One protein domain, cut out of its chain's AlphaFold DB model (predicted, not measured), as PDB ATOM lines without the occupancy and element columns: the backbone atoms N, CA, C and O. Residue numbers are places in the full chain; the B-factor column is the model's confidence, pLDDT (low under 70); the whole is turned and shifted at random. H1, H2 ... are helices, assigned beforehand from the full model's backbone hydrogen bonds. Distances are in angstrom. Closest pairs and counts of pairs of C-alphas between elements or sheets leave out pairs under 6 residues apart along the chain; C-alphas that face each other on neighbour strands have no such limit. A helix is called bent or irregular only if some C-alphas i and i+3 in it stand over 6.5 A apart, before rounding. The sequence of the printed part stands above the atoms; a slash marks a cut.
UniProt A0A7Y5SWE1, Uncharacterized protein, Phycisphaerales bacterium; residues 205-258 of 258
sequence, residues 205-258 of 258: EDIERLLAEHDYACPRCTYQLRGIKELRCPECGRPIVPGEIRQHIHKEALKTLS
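AT A GLANCE: This is residues 205 to 258 of the 258 residues of an uncharacterized protein of Phycisphaerales bacterium (UniProt A0A7Y5SWE1). One longer helix, H2, runs out from a body made largely of a long winding loop, residues 214 to 241, and the short helix H1; the far end of H2 and the two residues after it, residues 253 to 258, stick out free. H1 runs the same way as H2, near its start. The printed part has 54 residues with two named helices, H1 then H2 along the chain, and no named strand. The class is all helix, though the helices hold 24 of the 54 printed residues, under half. The whole is compact, with a radius of gyration of the C-alphas of 11.0 A, and only just elongated, spanning 34 by 23 by 16 A.

HOW THE PARTS SIT: H2, residues 242 to 256, is the longest helix. H1, residues 205 to 213, is close to H2 but not clearly touching it, with 1 pair of C-alphas within 8 A. Their closest C-alphas, those of Ile 207 and Pro 242, are 6.6 A apart. Their centres are 13.7 A apart. Their lines stand at a shallow tilt of 25 degrees, and they run the same way. In H1 and H2 every O i to N i+4 pair is within hydrogen-bond range.

IN THESE COORDINATES: H2 measures 21.8 A from C-alpha 242 at (-42.937, 6.555, -32.042) to C-alpha 256 at (-50.096, 0.189, -12.465). H1 begins at C-alpha 205, at (-33.429, 0.530, -33.702), and measures 12.5 A to C-alpha 213. Neither helix is bent.

THE WHOLE: The two C-alphas farthest apart, those of Gly 237 and Ser 258, are 34.6 A apart. The link from H1 to H2 is long, with 28 residues. The printed part has no cut and ends at residue 258, the chain's last residue. The mean pLDDT of the printed part is 79.6, and residues 243, 247, 254 and 257 to 258 are under 70.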
ATOM      1  N   GLU A 205     -33.988   1.271 -34.836       73.88
ATOM      2  CA  GLU A 205     -33.429   0.530 -33.702       73.88
ATOM      3  C   GLU A 205     -34.062   0.893 -32.347       73.88
ATOM      4  O   GLU A 205     -34.269   0.014 -31.512       73.88
ATOM      5  N   ASP A 206     -34.410   2.161 -32.114       74.31
ATOM      6  CA  ASP A 206     -35.022   2.581 -30.849       74.31
ATOM      7  C   ASP A 206     -36.473   2.120 -30.751       74.31
ATOM      8  O   ASP A 206     -36.932   1.743 -29.678       74.31
ATOM      9  N   ILE A 207     -37.191   2.098 -31.874       75.19
ATOM     10  CA  ILE A 207     -38.568   1.595 -31.940       75.19
ATOM     11  C   ILE A 207     -38.578   0.078 -31.783       75.19
ATOM     12  O   ILE A 207     -39.407  -0.446 -31.045       75.19
ATOM     13  N   GLU A 208     -37.635  -0.619 -32.421       80.56
ATOM     14  CA  GLU A 208     -37.441  -2.058 -32.236       80.56
ATOM     15  C   GLU A 208     -37.159  -2.394 -30.766       80.56
ATOM     16  O   GLU A 208     -37.807  -3.284 -30.217       80.56
ATOM     17  N   ARG A 209     -36.265  -1.649 -30.099       81.06
ATOM     18  CA  ARG A 209     -35.972  -1.826 -28.665       81.06
ATOM     19  C   ARG A 209     -37.210  -1.582 -27.802       81.06
ATOM     20  O   ARG A 209     -37.559  -2.403 -26.960       81.06
ATOM     21  N   LEU A 210     -37.913  -0.484 -28.055       77.44
ATOM     22  CA  LEU A 210     -39.065  -0.058 -27.265       77.44
ATOM     23  C   LEU A 210     -40.260  -1.017 -27.422       77.44
ATOM     24  O   LEU A 210     -40.937  -1.324 -26.443       77.44
ATOM     25  N   LEU A 211     -40.477  -1.556 -28.626       84.31
ATOM     26  CA  LEU A 211     -41.471  -2.602 -28.894       84.31
ATOM     27  C   LEU A 211     -41.013  -3.996 -28.443       84.31
ATOM     28  O   LEU A 211     -41.849  -4.882 -28.292       84.31
ATOM     29  N   ALA A 212     -39.714  -4.233 -28.250       84.56
ATOM     30  CA  ALA A 212     -39.221  -5.479 -27.669       84.56
ATOM     31  C   ALA A 212     -39.492  -5.541 -26.161       84.56
ATOM     32  O   ALA A 212     -39.793  -6.617 -25.642       84.56
ATOM     33  N   GLU A 213     -39.422  -4.402 -25.472       83.25
ATOM     34  CA  GLU A 213     -39.614  -4.301 -24.022       83.25
ATOM     35  C   GLU A 213     -41.088  -4.148 -23.622       83.25
ATOM     36  O   GLU A 213     -41.495  -4.653 -22.574       83.25
ATOM     37  N   HIS A 214     -41.916  -3.535 -24.472       82.75
ATOM     38  CA  HIS A 214     -43.309  -3.226 -24.153       82.75
ATOM     39  C   HIS A 214     -44.300  -3.785 -25.174       82.75
ATOM     40  O   HIS A 214     -44.067  -3.763 -26.381       82.75
ATOM     41  N   ASP A 215     -45.456  -4.233 -24.683       85.44
ATOM     42  CA  ASP A 215     -46.578  -4.584 -25.546       85.44
ATOM     43  C   ASP A 215     -47.245  -3.321 -26.096       85.44
ATOM     44  O   ASP A 215     -47.567  -2.390 -25.359       85.44
ATOM     45  N   TYR A 216     -47.478  -3.297 -27.407       85.94
ATOM     46  CA  TYR A 216     -48.188  -2.212 -28.069       85.94
ATOM     47  C   TYR A 216     -48.999  -2.750 -29.246       85.94
ATOM     48  O   TYR A 216     -48.472  -3.087 -30.308       85.94
ATOM     49  N   ALA A 217     -50.316  -2.817 -29.072       88.19
ATOM     50  CA  ALA A 217     -51.220  -3.219 -30.139       88.19
ATOM     51  C   ALA A 217     -51.446  -2.064 -31.128       88.19
ATOM     52  O   ALA A 217     -51.680  -0.919 -30.737       88.19
ATOM     53  N   CYS A 218     -51.447  -2.367 -32.427       84.31
ATOM     54  CA  CYS A 218     -51.768  -1.395 -33.463       84.31
ATOM     55  C   CYS A 218     -53.151  -0.777 -33.195       84.31
ATOM     56  O   CYS A 218     -54.142  -1.509 -33.185       84.31
ATOM     57  N   PRO A 219     -53.301   0.557 -33.104       83.50
ATOM     58  CA  PRO A 219     -54.595   1.144 -32.752       83.50
ATOM     59  C   PRO A 219     -55.648   1.037 -33.868       83.50
ATOM     60  O   PRO A 219     -56.785   1.455 -33.677       83.50
ATOM     61  N   ARG A 220     -55.277   0.535 -35.059       82.00
ATOM     62  CA  ARG A 220     -56.202   0.329 -36.185       82.00
ATOM     63  C   ARG A 220     -56.724  -1.104 -36.276       82.00
ATOM     64  O   ARG A 220     -57.916  -1.280 -36.489       82.00
ATOM     65  N   CYS A 221     -55.849  -2.101 -36.181       88.44
ATOM     66  CA  CYS A 221     -56.208  -3.511 -36.379       88.44
ATOM     67  C   CYS A 221     -55.922  -4.393 -35.163       88.44
ATOM     68  O   CYS A 221     -56.087  -5.603 -35.246       88.44
ATOM     69  N   THR A 222     -55.469  -3.815 -34.048       89.75
ATOM     70  CA  THR A 222     -55.129  -4.503 -32.790       89.75
ATOM     71  C   THR A 222     -54.017  -5.553 -32.879       89.75
ATOM     72  O   THR A 222     -53.721  -6.207 -31.885       89.75
ATOM     73  N   TYR A 223     -53.345  -5.678 -34.027       88.31
ATOM     74  CA  TYR A 223     -52.187  -6.557 -34.186       88.31
ATOM     75  C   TYR A 223     -51.052  -6.153 -33.238       88.31
ATOM     76  O   TYR A 223     -50.726  -4.968 -33.151       88.31
ATOM     77  N   GLN A 224     -50.445  -7.124 -32.554       90.19
ATOM     78  CA  GLN A 224     -49.345  -6.882 -31.621       90.19
ATOM     79  C   GLN A 224     -48.083  -6.458 -32.380       90.19
ATOM     80  O   GLN A 224     -47.595  -7.190 -33.235       90.19
ATOM     81  N   LEU A 225     -47.544  -5.279 -32.066       89.19
ATOM     82  CA  LEU A 225     -46.397  -4.700 -32.772       89.19
ATOM     83  C   LEU A 225     -45.043  -5.099 -32.159       89.19
ATOM     84  O   LEU A 225     -44.005  -4.645 -32.630       89.19
ATOM     85  N   ARG A 226     -45.026  -5.976 -31.149       87.69
ATOM     86  CA  ARG A 226     -43.795  -6.526 -30.562       87.69
ATOM     87  C   ARG A 226     -42.930  -7.215 -31.630       87.69
ATOM     88  O   ARG A 226     -43.387  -8.129 -32.311       87.69
ATOM     89  N   GLY A 227     -41.665  -6.803 -31.744       82.44
ATOM     90  CA  GLY A 227     -40.657  -7.454 -32.599       82.44
ATOM     91  C   GLY A 227     -40.745  -7.160 -34.102       82.44
ATOM     92  O   GLY A 227     -40.064  -7.815 -34.894       82.44
ATOM     93  N   ILE A 228     -41.566  -6.197 -34.525       84.81
ATOM     94  CA  ILE A 228     -41.599  -5.770 -35.928       84.81
ATOM     95  C   ILE A 228     -40.300  -5.056 -36.321       84.81
ATOM     96  O   ILE A 228     -39.691  -4.365 -35.511       84.81
ATOM     97  N   LYS A 229     -39.918  -5.175 -37.595       75.94
ATOM     98  CA  LYS A 229     -38.708  -4.552 -38.163       75.94
ATOM     99  C   LYS A 229     -39.008  -3.393 -39.110       75.94
ATOM    100  O   LYS A 229     -38.118  -2.857 -39.761       75.94
ATOM    101  N   GLU A 230     -40.273  -3.042 -39.279       79.94
ATOM    102  CA  GLU A 230     -40.700  -2.010 -40.216       79.94
ATOM    103  C   GLU A 230     -41.510  -0.954 -39.473       79.94
ATOM    104  O   GLU A 230     -42.272  -1.268 -38.562       79.94
ATOM    105  N   LEU A 231     -41.399   0.306 -39.897       81.38
ATOM    106  CA  LEU A 231     -42.161   1.435 -39.341       81.38
ATOM    107  C   LEU A 231     -43.630   1.439 -39.796       81.38
ATOM    108  O   LEU A 231     -44.266   2.487 -39.920       81.38
ATOM    109  N   ARG A 232     -44.175   0.261 -40.103       83.62
ATOM    110  CA  ARG A 232     -45.538   0.044 -40.571       83.62
ATOM    111  C   ARG A 232     -46.075  -1.246 -39.974       83.62
ATOM    112  O   ARG A 232     -45.363  -2.232 -39.840       83.62
ATOM    113  N   CYS A 233     -47.357  -1.234 -39.633       85.25
ATOM    114  CA  CYS A 233     -48.046  -2.438 -39.200       85.25
ATOM    115  C   CYS A 233     -48.146  -3.428 -40.379       85.25
ATOM    116  O   CYS A 233     -48.669  -3.027 -41.424       85.25
ATOM    117  N   PRO A 234     -47.727  -4.698 -40.214       88.19
ATOM    118  CA  PRO A 234     -47.749  -5.683 -41.297       88.19
ATOM    119  C   PRO A 234     -49.172  -6.039 -41.752       88.19
ATOM    120  O   PRO A 234     -49.376  -6.332 -42.922       88.19
ATOM    121  N   GLU A 235     -50.167  -5.945 -40.862       91.75
ATOM    122  CA  GLU A 235     -51.551  -6.319 -41.188       91.75
ATOM    123  C   GLU A 235     -52.343  -5.207 -41.883       91.75
ATOM    124  O   GLU A 235     -53.118  -5.453 -42.801       91.75
ATOM    125  N   CYS A 236     -52.198  -3.956 -41.432       88.38
ATOM    126  CA  CYS A 236     -53.042  -2.854 -41.914       88.38
ATOM    127  C   CYS A 236     -52.281  -1.731 -42.625       88.38
ATOM    128  O   CYS A 236     -52.889  -0.725 -43.007       88.38
ATOM    129  N   GLY A 237     -50.954  -1.849 -42.738       84.38
ATOM    130  CA  GLY A 237     -50.073  -0.873 -43.381       84.38
ATOM    131  C   GLY A 237     -49.981   0.484 -42.673       84.38
ATOM    132  O   GLY A 237     -49.337   1.403 -43.192       84.38
ATOM    133  N   ARG A 238     -50.627   0.648 -41.506       83.00
ATOM    134  CA  ARG A 238     -50.616   1.907 -40.749       83.00
ATOM    135  C   ARG A 238     -49.170   2.252 -40.367       83.00
ATOM    136  O   ARG A 238     -48.511   1.395 -39.778       83.00
ATOM    137  N   PRO A 239     -48.689   3.473 -40.664       82.12
ATOM    138  CA  PRO A 239     -47.382   3.920 -40.206       82.12
ATOM    139  C   PRO A 239     -47.350   3.978 -38.681       82.12
ATOM    140  O   PRO A 239     -48.320   4.384 -38.038       82.12
ATOM    141  N   ILE A 240     -46.237   3.538 -38.117       80.81
ATOM    142  CA  ILE A 240     -46.033   3.463 -36.679       80.81
ATOM    143  C   ILE A 240     -45.336   4.738 -36.251       80.81
ATOM    144  O   ILE A 240     -44.240   5.041 -36.712       80.81
ATOM    145  N   VAL A 241     -46.014   5.496 -35.396       74.81
ATOM    146  CA  VAL A 241     -45.529   6.782 -34.910       74.81
ATOM    147  C   VAL A 241     -44.923   6.563 -33.520       74.81
ATOM    148  O   VAL A 241     -45.654   6.152 -32.616       74.81
ATOM    149  N   PRO A 242     -43.620   6.828 -33.313       71.75
ATOM    150  CA  PRO A 242     -42.937   6.555 -32.042       71.75
ATOM    151  C   PRO A 242     -43.592   7.230 -30.836       71.75
ATOM    152  O   PRO A 242     -43.740   6.612 -29.780       71.75
ATOM    153  N   GLY A 243     -44.058   8.471 -31.020       67.38
ATOM    154  CA  GLY A 243     -44.764   9.222 -29.985       67.38
ATOM    155  C   GLY A 243     -46.014   8.505 -29.461       67.38
ATOM    156  O   GLY A 243     -46.265   8.524 -28.258       67.38
ATOM    157  N   GLU A 244     -46.754   7.792 -30.324       74.75
ATOM    158  CA  GLU A 244     -47.942   7.032 -29.904       74.75
ATOM    159  C   GLU A 244     -47.572   5.853 -28.988       74.75
ATOM    160  O   GLU A 244     -48.270   5.597 -28.003       74.75
ATOM    161  N   ILE A 245     -46.457   5.168 -29.274       78.25
ATOM    162  CA  ILE A 245     -45.993   4.015 -28.487       78.25
ATOM    163  C   ILE A 245     -45.592   4.467 -27.078       78.25
ATOM    164  O   ILE A 245     -46.052   3.907 -26.083       78.25
ATOM    165  N   ARG A 246     -44.777   5.527 -26.971       72.19
ATOM    166  CA  ARG A 246     -44.275   6.020 -25.675       72.19
ATOM    167  C   ARG A 246     -45.404   6.492 -24.761       72.19
ATOM    168  O   ARG A 246     -45.396   6.229 -23.561       72.19
ATOM    169  N   GLN A 247     -46.414   7.146 -25.330       69.56
ATOM    170  CA  GLN A 247     -47.585   7.586 -24.575       69.56
ATOM    171  C   GLN A 247     -48.460   6.423 -24.111       69.56
ATOM    172  O   GLN A 247     -49.040   6.503 -23.028       69.56
ATOM    173  N   HIS A 248     -48.562   5.351 -24.901       78.88
ATOM    174  CA  HIS A 248     -49.234   4.132 -24.465       78.88
ATOM    175  C   HIS A 248     -48.530   3.529 -23.247       78.88
ATOM    176  O   HIS A 248     -49.178   3.305 -22.228       78.88
ATOM    177  N   ILE A 249     -47.204   3.388 -23.313       79.88
ATOM    178  CA  ILE A 249     -46.385   2.880 -22.204       79.88
ATOM    179  C   ILE A 249     -46.527   3.763 -20.963       79.88
ATOM    180  O   ILE A 249     -46.726   3.256 -19.865       79.88
ATOM    181  N   HIS A 250     -46.488   5.088 -21.122       71.44
ATOM    182  CA  HIS A 250     -46.669   6.006 -19.999       71.44
ATOM    183  C   HIS A 250     -48.059   5.868 -19.356       71.44
ATOM    184  O   HIS A 250     -48.175   5.844 -18.133       71.44
ATOM    185  N   LYS A 251     -49.120   5.727 -20.162       73.31
ATOM    186  CA  LYS A 251     -50.477   5.479 -19.650       73.31
ATOM    187  C   LYS A 251     -50.587   4.142 -18.920       73.31
ATOM    188  O   LYS A 251     -51.251   4.087 -17.893       73.31
ATOM    189  N   GLU A 252     -49.971   3.086 -19.444       78.50
ATOM    190  CA  GLU A 252     -49.905   1.772 -18.793       78.50
ATOM    191  C   GLU A 252     -49.176   1.865 -17.445       78.50
ATOM    192  O   GLU A 252     -49.705   1.404 -16.438       78.50
ATOM    193  N   ALA A 253     -48.028   2.548 -17.399       72.38
ATOM    194  CA  ALA A 253     -47.255   2.762 -16.176       72.38
ATOM    195  C   ALA A 253     -48.023   3.563 -15.110       72.38
ATOM    196  O   ALA A 253     -47.917   3.282 -13.921       72.38
ATOM    197  N   LEU A 254     -48.822   4.555 -15.518       68.19
ATOM    198  CA  LEU A 254     -49.671   5.302 -14.586       68.19
ATOM    199  C   LEU A 254     -50.808   4.446 -14.013       68.19
ATOM    200  O   LEU A 254     -51.149   4.619 -12.848       68.19
ATOM    201  N   LYS A 255     -51.379   3.520 -14.797       73.56
ATOM    202  CA  LYS A 255     -52.435   2.611 -14.316       73.56
ATOM    203  C   LYS A 255     -51.923   1.596 -13.301       73.56
ATOM    204  O   LYS A 255     -52.672   1.208 -12.420       73.56
ATOM    205  N   THR A 256     -50.686   1.124 -13.436       72.00
ATOM    206  CA  THR A 256     -50.096   0.189 -12.465       72.00
ATOM    207  C   THR A 256     -49.728   0.854 -11.140       72.00
ATOM    208  O   THR A 256     -49.519   0.151 -10.157       72.00
ATOM    209  N   LEU A 257     -49.655   2.189 -11.102       61.72
ATOM    210  CA  LEU A 257     -49.384   2.974  -9.895       61.72
ATOM    211  C   LEU A 257     -50.655   3.454  -9.170       61.72
ATOM    212  O   LEU A 257     -50.539   3.974  -8.060       61.72
ATOM    213  N   SER A 258     -51.835   3.307  -9.783       49.66
ATOM    214  CA  SER A 258     -53.149   3.658  -9.217       49.66
ATOM    215  C   SER A 258     -53.884   2.438  -8.684       49.66
ATOM    216  O   SER A 258     -54.463   2.541  -7.584       49.66
TER     217      SER A 258